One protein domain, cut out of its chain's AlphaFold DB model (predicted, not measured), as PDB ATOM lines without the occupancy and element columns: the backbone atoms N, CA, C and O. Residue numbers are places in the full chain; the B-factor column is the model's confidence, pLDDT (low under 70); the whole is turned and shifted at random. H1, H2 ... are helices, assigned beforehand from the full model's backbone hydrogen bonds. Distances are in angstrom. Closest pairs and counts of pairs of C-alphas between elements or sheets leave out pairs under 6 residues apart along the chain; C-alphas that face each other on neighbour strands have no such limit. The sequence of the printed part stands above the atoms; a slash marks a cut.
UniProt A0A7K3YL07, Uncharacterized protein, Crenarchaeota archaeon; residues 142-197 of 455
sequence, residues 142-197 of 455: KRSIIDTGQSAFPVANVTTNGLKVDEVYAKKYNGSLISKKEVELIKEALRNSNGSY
ATOM      1  N   LYS A 142      50.437   7.202  -6.880       94.56
ATOM      2  CA  LYS A 142      51.051   6.564  -8.065       94.56
ATOM      3  C   LYS A 142      50.781   5.064  -8.162       94.56
ATOM      4  O   LYS A 142      50.413   4.558  -9.219       94.56
ATOM      5  N   ARG A 143      50.889   4.343  -7.040       95.56
ATOM      6  CA  ARG A 143      50.671   2.895  -7.015       95.56
ATOM      7  C   ARG A 143      49.218   2.538  -7.309       95.56
ATOM      8  O   ARG A 143      48.963   1.660  -8.123       95.56
ATOM      9  N   SER A 144      48.274   3.249  -6.701       97.06
ATOM     10  CA  SER A 144      46.847   3.021  -6.936       97.06
ATOM     11  C   SER A 144      46.393   3.443  -8.338       97.06
ATOM     12  O   SER A 144      45.523   2.793  -8.909       97.06
ATOM     13  N   ILE A 145      47.021   4.458  -8.945       97.00
ATOM     14  CA  ILE A 145      46.796   4.831 -10.354       97.00
ATOM     15  C   ILE A 145      47.191   3.672 -11.281       97.00
ATOM     16  O   ILE A 145      46.460   3.338 -12.216       97.00
ATOM     17  N   ILE A 146      48.316   3.013 -10.994       95.94
ATOM     18  CA  ILE A 146      48.743   1.802 -11.703       95.94
ATOM     19  C   ILE A 146      47.772   0.643 -11.451       95.94
ATOM     20  O   ILE A 146      47.289   0.040 -12.408       95.94
ATOM     21  N   ASP A 147      47.469   0.341 -10.188       96.94
ATOM     22  CA  ASP A 147      46.642  -0.811  -9.807       96.94
ATOM     23  C   ASP A 147      45.199  -0.702 -10.336       96.94
ATOM     24  O   ASP A 147      44.568  -1.717 -10.624       96.94
ATOM     25  N   THR A 148      44.686   0.521 -10.517       96.81
ATOM     26  CA  THR A 148      43.369   0.788 -11.125       96.81
ATOM     27  C   THR A 148      43.395   0.823 -12.656       96.81
ATOM     28  O   THR A 148      42.356   1.022 -13.282       96.81
ATOM     29  N   GLY A 149      44.558   0.622 -13.283       96.50
ATOM     30  CA  GLY A 149      44.705   0.619 -14.742       96.50
ATOM     31  C   GLY A 149      44.596   2.002 -15.391       96.50
ATOM     32  O   GLY A 149      44.472   2.088 -16.610       96.50
ATOM     33  N   GLN A 150      44.656   3.073 -14.596       97.19
ATOM     34  CA  GLN A 150      44.537   4.465 -15.050       97.19
ATOM     35  C   GLN A 150      45.897   5.099 -15.376       97.19
ATOM     36  O   GLN A 150      45.991   6.284 -15.697       97.19
ATOM     37  N   SER A 151      46.976   4.318 -15.294       95.19
ATOM     38  CA  SER A 151      48.302   4.752 -15.726       95.19
ATOM     39  C   SER A 151      48.298   5.154 -17.208       95.19
ATOM     40  O   SER A 151      47.578   4.586 -18.031       95.19
ATOM     41  N   ALA A 152      49.110   6.157 -17.555       96.62
ATOM     42  CA  ALA A 152      49.189   6.754 -18.891       96.62
ATOM     43  C   ALA A 152      47.909   7.462 -19.387       96.62
ATOM     44  O   ALA A 152      47.857   7.875 -20.555       96.62
ATOM     45  N   PHE A 153      46.880   7.610 -18.545       97.75
ATOM     46  CA  PHE A 153      45.739   8.470 -18.849       97.75
ATOM     47  C   PHE A 153      46.146   9.930 -18.621       97.75
ATOM     48  O   PHE A 153      46.924  10.212 -17.705       97.75
ATOM     49  N   PRO A 154      45.638  10.876 -19.428       96.75
ATOM     50  CA  PRO A 154      45.726  12.277 -19.055       96.75
ATOM     51  C   PRO A 154      44.898  12.499 -17.781       96.75
ATOM     52  O   PRO A 154      43.844  11.880 -17.619       96.75
ATOM     53  N   VAL A 155      45.335  13.390 -16.893       95.88
ATOM     54  CA  VAL A 155      44.676  13.671 -15.602       95.88
ATOM     55  C   VAL A 155      43.190  13.998 -15.751       95.88
ATOM     56  O   VAL A 155      42.398  13.575 -14.915       95.88
ATOM     57  N   ALA A 156      42.776  14.654 -16.842       95.75
ATOM     58  CA  ALA A 156      41.365  14.941 -17.109       95.75
ATOM     59  C   ALA A 156      40.484  13.696 -17.321       95.75
ATOM     60  O   ALA A 156      39.258  13.820 -17.368       95.75
ATOM     61  N   ASN A 157      41.087  12.519 -17.503       96.00
ATOM     62  CA  ASN A 157      40.407  11.233 -17.653       96.00
ATOM     63  C   ASN A 157      40.642  10.297 -16.455       96.00
ATOM     64  O   ASN A 157      40.091   9.199 -16.440       96.00
ATOM     65  N   VAL A 158      41.450  10.701 -15.470       97.19
ATOM     66  CA  VAL A 158      41.654   9.926 -14.243       97.19
ATOM     67  C   VAL A 158      40.461  10.136 -13.313       97.19
ATOM     68  O   VAL A 158      39.963  11.249 -13.135       97.19
ATOM     69  N   THR A 159      40.014   9.048 -12.698       97.25
ATOM     70  CA  THR A 159      38.953   9.029 -11.693       97.25
ATOM     71  C   THR A 159      39.521   8.698 -10.321       97.25
ATOM     72  O   THR A 159      40.519   7.983 -10.207       97.25
ATOM     73  N   THR A 160      38.873   9.180  -9.262       97.38
ATOM     74  CA  THR A 160      39.280   8.876  -7.878       97.38
ATOM     75  C   THR A 160      38.833   7.494  -7.396       97.38
ATOM     76  O   THR A 160      39.259   7.039  -6.334       97.38
ATOM     77  N   ASN A 161      38.022   6.785  -8.184       95.69
ATOM     78  CA  ASN A 161      37.504   5.466  -7.838       95.69
ATOM     79  C   ASN A 161      38.640   4.448  -7.665       95.69
ATOM     80  O   ASN A 161      39.403   4.178  -8.590       95.69
ATOM     81  N   GLY A 162      38.736   3.862  -6.470       95.56
ATOM     82  CA  GLY A 162      39.769   2.878  -6.135       95.56
ATOM     83  C   GLY A 162      41.165   3.462  -5.895       95.56
ATOM     84  O   GLY A 162      42.080   2.700  -5.569       95.56
ATOM     85  N   LEU A 163      41.343   4.786  -6.012       97.81
ATOM     86  CA  LEU A 163      42.598   5.430  -5.637       97.81
ATOM     87  C   LEU A 163      42.775   5.411  -4.118       97.81
ATOM     88  O   LEU A 163      41.827   5.565  -3.347       97.81
ATOM     89  N   LYS A 164      44.018   5.218  -3.685       97.19
ATOM     90  CA  LYS A 164      44.416   5.194  -2.276       97.19
ATOM     91  C   LYS A 164      45.853   5.662  -2.139       97.19
ATOM     92  O   LYS A 164      46.662   5.471  -3.048       97.19
ATOM     93  N   VAL A 165      46.167   6.232  -0.982       97.38
ATOM     94  CA  VAL A 165      47.550   6.571  -0.649       97.38
ATOM     95  C   VAL A 165      48.398   5.303  -0.603       97.38
ATOM     96  O   VAL A 165      48.015   4.294  -0.009       97.38
ATOM     97  N   ASP A 166      49.556   5.366  -1.247       96.00
ATOM     98  CA  ASP A 166      50.621   4.387  -1.123       96.00
ATOM     99  C   ASP A 166      51.334   4.587   0.222       96.00
ATOM    100  O   ASP A 166      52.134   5.505   0.405       96.00
ATOM    101  N   GLU A 167      51.032   3.718   1.187       95.88
ATOM    102  CA  GLU A 167      51.617   3.769   2.532       95.88
ATOM    103  C   GLU A 167      53.138   3.531   2.524       95.88
ATOM    104  O   GLU A 167      53.849   4.022   3.404       95.88
ATOM    105  N   VAL A 168      53.670   2.810   1.526       95.56
ATOM    106  CA  VAL A 168      55.121   2.613   1.376       95.56
ATOM    107  C   VAL A 168      55.769   3.919   0.935       95.56
ATOM    108  O   VAL A 168      56.772   4.326   1.524       95.56
ATOM    109  N   TYR A 169      55.172   4.603  -0.045       94.56
ATOM    110  CA  TYR A 169      55.593   5.941  -0.463       94.56
ATOM    111  C   TYR A 169      55.531   6.932   0.707       94.56
ATOM    112  O   TYR A 169      56.532   7.573   1.023       94.56
ATOM    113  N   ALA A 170      54.388   7.004   1.396       95.88
ATOM    114  CA  ALA A 170      54.177   7.923   2.514       95.88
ATOM    115  C   ALA A 170      55.205   7.706   3.634       95.88
ATOM    116  O   ALA A 170      55.754   8.665   4.169       95.88
ATOM    117  N   LYS A 171      55.521   6.446   3.960       96.56
ATOM    118  CA  LYS A 171      56.557   6.120   4.947       96.56
ATOM    119  C   LYS A 171      57.958   6.501   4.464       96.56
ATOM    120  O   LYS A 171      58.741   7.013   5.260       96.56
ATOM    121  N   LYS A 172      58.282   6.223   3.198       95.56
ATOM    122  CA  LYS A 172      59.607   6.478   2.610       95.56
ATOM    123  C   LYS A 172      59.933   7.970   2.544       95.56
ATOM    124  O   LYS A 172      61.060   8.341   2.851       95.56
ATOM    125  N   TYR A 173      58.963   8.802   2.164       95.44
ATOM    126  CA  TYR A 173      59.174  10.230   1.904       95.44
ATOM    127  C   TYR A 173      58.576  11.168   2.954       95.44
ATOM    128  O   TYR A 173      58.420  12.366   2.702       95.44
ATOM    129  N   ASN A 174      58.242  10.641   4.134       95.44
ATOM    130  CA  ASN A 174      57.730  11.449   5.231       95.44
ATOM    131  C   ASN A 174      58.728  12.555   5.615       95.44
ATOM    132  O   ASN A 174      59.843  12.258   6.045       95.44
ATOM    133  N   GLY A 175      58.296  13.808   5.492       94.06
ATOM    134  CA  GLY A 175      59.086  15.013   5.751       94.06
ATOM    135  C   GLY A 175      59.959  15.463   4.577       94.06
ATOM    136  O   GLY A 175      60.397  16.604   4.578       94.06
ATOM    137  N   SER A 176      60.183  14.616   3.565       93.25
ATOM    138  CA  SER A 176      61.072  14.942   2.443       93.25
ATOM    139  C   SER A 176      60.363  15.333   1.157       93.25
ATOM    140  O   SER A 176      60.800  16.285   0.515       93.25
ATOM    141  N   LEU A 177      59.271  14.645   0.808       93.62
ATOM    142  CA  LEU A 177      58.357  15.059  -0.269       93.62
ATOM    143  C   LEU A 177      56.949  15.348   0.235       93.62
ATOM    144  O   LEU A 177      56.213  16.066  -0.428       93.62
ATOM    145  N   ILE A 178      56.546  14.759   1.361       95.44
ATOM    146  CA  ILE A 178      55.178  14.861   1.868       95.44
ATOM    147  C   ILE A 178      55.155  14.750   3.389       95.44
ATOM    148  O   ILE A 178      55.937  14.001   3.977       95.44
ATOM    149  N   SER A 179      54.246  15.459   4.049       95.94
ATOM    150  CA  SER A 179      54.012  15.318   5.489       95.94
ATOM    151  C   SER A 179      52.908  14.310   5.821       95.94
ATOM    152  O   SER A 179      52.026  14.007   5.015       95.94
ATOM    153  N   LYS A 180      52.880  13.839   7.077       96.31
ATOM    154  CA  LYS A 180      51.743  13.058   7.603       96.31
ATOM    155  C   LYS A 180      50.420  13.821   7.514       96.31
ATOM    156  O   LYS A 180      49.399  13.217   7.206       96.31
ATOM    157  N   LYS A 181      50.439  15.133   7.775       95.94
ATOM    158  CA  LYS A 181      49.248  15.991   7.704       95.94
ATOM    159  C   LYS A 181      48.657  15.976   6.293       95.94
ATOM    160  O   LYS A 181      47.455  15.800   6.132       95.94
ATOM    161  N   GLU A 182      49.506  16.088   5.276       95.81
ATOM    162  CA  GLU A 182      49.084  16.072   3.871       95.81
ATOM    163  C   GLU A 182      48.593  14.705   3.418       95.81
ATOM    164  O   GLU A 182      47.620  14.621   2.675       95.81
ATOM    165  N   VAL A 183      49.217  13.626   3.894       97.25
ATOM    166  CA  VAL A 183      48.719  12.267   3.654       97.25
ATOM    167  C   VAL A 183      47.286  12.111   4.167       97.25
ATOM    168  O   VAL A 183      46.443  11.568   3.451       97.25
ATOM    169  N   GLU A 184      46.990  12.596   5.372       97.19
ATOM    170  CA  GLU A 184      45.639  12.515   5.932       97.19
ATOM    171  C   GLU A 184      44.651  13.437   5.205       97.19
ATOM    172  O   GLU A 184      43.556  12.985   4.869       97.19
ATOM    173  N   LEU A 185      45.059  14.660   4.841       96.75
ATOM    174  CA  LEU A 185      44.261  15.556   3.993       96.75
ATOM    175  C   LEU A 185      43.891  14.886   2.660       96.75
ATOM    176  O   LEU A 185      42.736  14.911   2.242       96.75
ATOM    177  N   ILE A 186      44.857  14.233   2.010       97.31
ATOM    178  CA  ILE A 186      44.645  13.498   0.758       97.31
ATOM    179  C   ILE A 186      43.675  12.330   0.960       97.31
ATOM    180  O   ILE A 186      42.772  12.137   0.144       97.31
ATOM    181  N   LYS A 187      43.828  11.548   2.036       97.06
ATOM    182  CA  LYS A 187      42.920  10.431   2.349       97.06
ATOM    183  C   LYS A 187      41.491  10.914   2.579       97.06
ATOM    184  O   LYS A 187      40.558  10.286   2.082       97.06
ATOM    185  N   GLU A 188      41.314  11.999   3.324       95.88
ATOM    186  CA  GLU A 188      40.003  12.589   3.584       95.88
ATOM    187  C   GLU A 188      39.370  13.132   2.298       95.88
ATOM    188  O   GLU A 188      38.237  12.774   1.969       95.88
ATOM    189  N   ALA A 189      40.123  13.912   1.519       95.00
ATOM    190  CA  ALA A 189      39.658  14.456   0.249       95.00
ATOM    191  C   ALA A 189      39.277  13.348  -0.750       95.00
ATOM    192  O   ALA A 189      38.261  13.469  -1.432       95.00
ATOM    193  N   LEU A 190      40.019  12.233  -0.799       95.62
ATOM    194  CA  LEU A 190      39.656  11.075  -1.623       95.62
ATOM    195  C   LEU A 190      38.309  10.469  -1.211       95.62
ATOM    196  O   LEU A 190      37.491  10.184  -2.085       95.62
ATOM    197  N   ARG A 191      38.046  10.302   0.094       92.62
ATOM    198  CA  ARG A 191      36.767   9.754   0.597       92.62
ATOM    199  C   ARG A 191      35.570  10.627   0.226       92.62
ATOM    200  O   ARG A 191      34.491  10.096  -0.006       92.62
ATOM    201  N   ASN A 192      35.784  11.937   0.158       89.12
ATOM    202  CA  ASN A 192      34.751  12.923  -0.155       89.12
ATOM    203  C   ASN A 192      34.701  13.293  -1.650       89.12
ATOM    204  O   ASN A 192      33.906  14.142  -2.054       89.12
ATOM    205  N   SER A 193      35.558  12.689  -2.478       88.31
ATOM    206  CA  SER A 193      35.649  13.013  -3.900       88.31
ATOM    207  C   SER A 193      34.521  12.360  -4.705       88.31
ATOM    208  O   SER A 193      34.256  11.165  -4.595       88.31
ATOM    209  N   ASN A 194      33.891  13.128  -5.595       87.00
ATOM    210  CA  ASN A 194      32.807  12.651  -6.464       87.00
ATOM    211  C   ASN A 194      33.332  12.013  -7.766       87.00
ATOM    212  O   ASN A 194      32.829  12.290  -8.853       87.00
ATOM    213  N   GLY A 195      34.390  11.205  -7.686       93.00
ATOM    214  CA  GLY A 195      34.945  10.473  -8.832       93.00
ATOM    215  C   GLY A 195      35.866  11.272  -9.764       93.00
ATOM    216  O   GLY A 195      36.537  10.667 -10.592       93.00
ATOM    217  N   SER A 196      35.944  12.601  -9.643       94.75
ATOM    218  CA  SER A 196      36.775  13.472 -10.495       94.75
ATOM    219  C   SER A 196      38.146  13.739  -9.871       94.75
ATOM    220  O   SER A 196      38.234  14.365  -8.813       94.75
ATOM    221  N   TYR A 197      39.226  13.307 -10.536       97.00
ATOM    222  CA  TYR A 197      40.593  13.557 -10.061       97.00
ATOM    223  C   TYR A 197      40.951  15.049 -10.077       97.00
ATOM    224  O   TYR A 197      41.561  15.543  -9.135       97.00
TER     225      TYR A 197
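AT A GLANCE: This is residues 142 to 197 of the 455 residues of an uncharacterized protein of Crenarchaeota archaeon (UniProt A0A7K3YL07). A short helix, H1, and a long helix, H3, lie on either side of a winding strip of chain, residues 163 to 165, in an open frame with few contacts between helices. The long unnamed stretch 148 to 166 swings from the end of H1 round one end of the frame and comes back between H1 and H3 to reach a second short helix, H2; from there the chain turns over at the other end into H3, which runs back the opposite way, and residues 192 to 197 fold back toward the stretch near Thr 159. The printed part has 56 residues with three named helices in the order H1, H2, H3 and no named strand; the class is all helix, though under half of the residues, 24 of the 56, are in named elements. The whole is compact, with a radius of gyration of the C-alphas of 11.6 A, and the C-alphas span 30 by 23 by 15 A.

HOW THE PARTS SIT: H1, residues 142 to 147, comes first and touches no helix. H2, residues 167 to 172, follows after a long link of 19 residues, and H1 and H2 are apart. H3, residues 180 to 191, follows H2 after a short link of 7 residues. H2 and H3 are close but not clearly touching, with 2 pairs of C-alphas within 8 A; their closest C-alphas, those of Ala 170 and Val 183, are 7.1 A apart. The lines of H2 and H3 stand at a shallow tilt of 20 degrees, and the two helices run opposite ways. Their centres are 13.5 A apart. H1 and H3 are apart. In H1, H2 and H3 every backbone O i to N i+4 pair is within hydrogen-bond range.

IN THESE COORDINATES: H1 runs from Lys 142, with its C-alpha at (51.051, 6.564, -8.065), to Asp 147, over 8.8 A from first to last C-alpha. H2 runs from Glu 167, with its C-alpha at (51.617, 3.769, 2.532), to Lys 172, over 8.4 A. H3, the longest helix with 12 residues, runs from Lys 180 to Arg 191, with its last C-alpha at (36.767, 9.754, 0.597), over 16.9 A.

THE WHOLE: The two C-alphas farthest apart in the domain, those of Asn 157 and Gly 175, are 30.2 A apart. The first and last printed C-alphas, those of Lys 142 and Tyr 197, are 12.7 A apart. The printed part has no cut. The C-alphas of residues 148 to 166 lie 5 to 15 A from the mean of all C-alphas. The mean pLDDT of the printed part of this model is 95.6, and no printed residue is under 70.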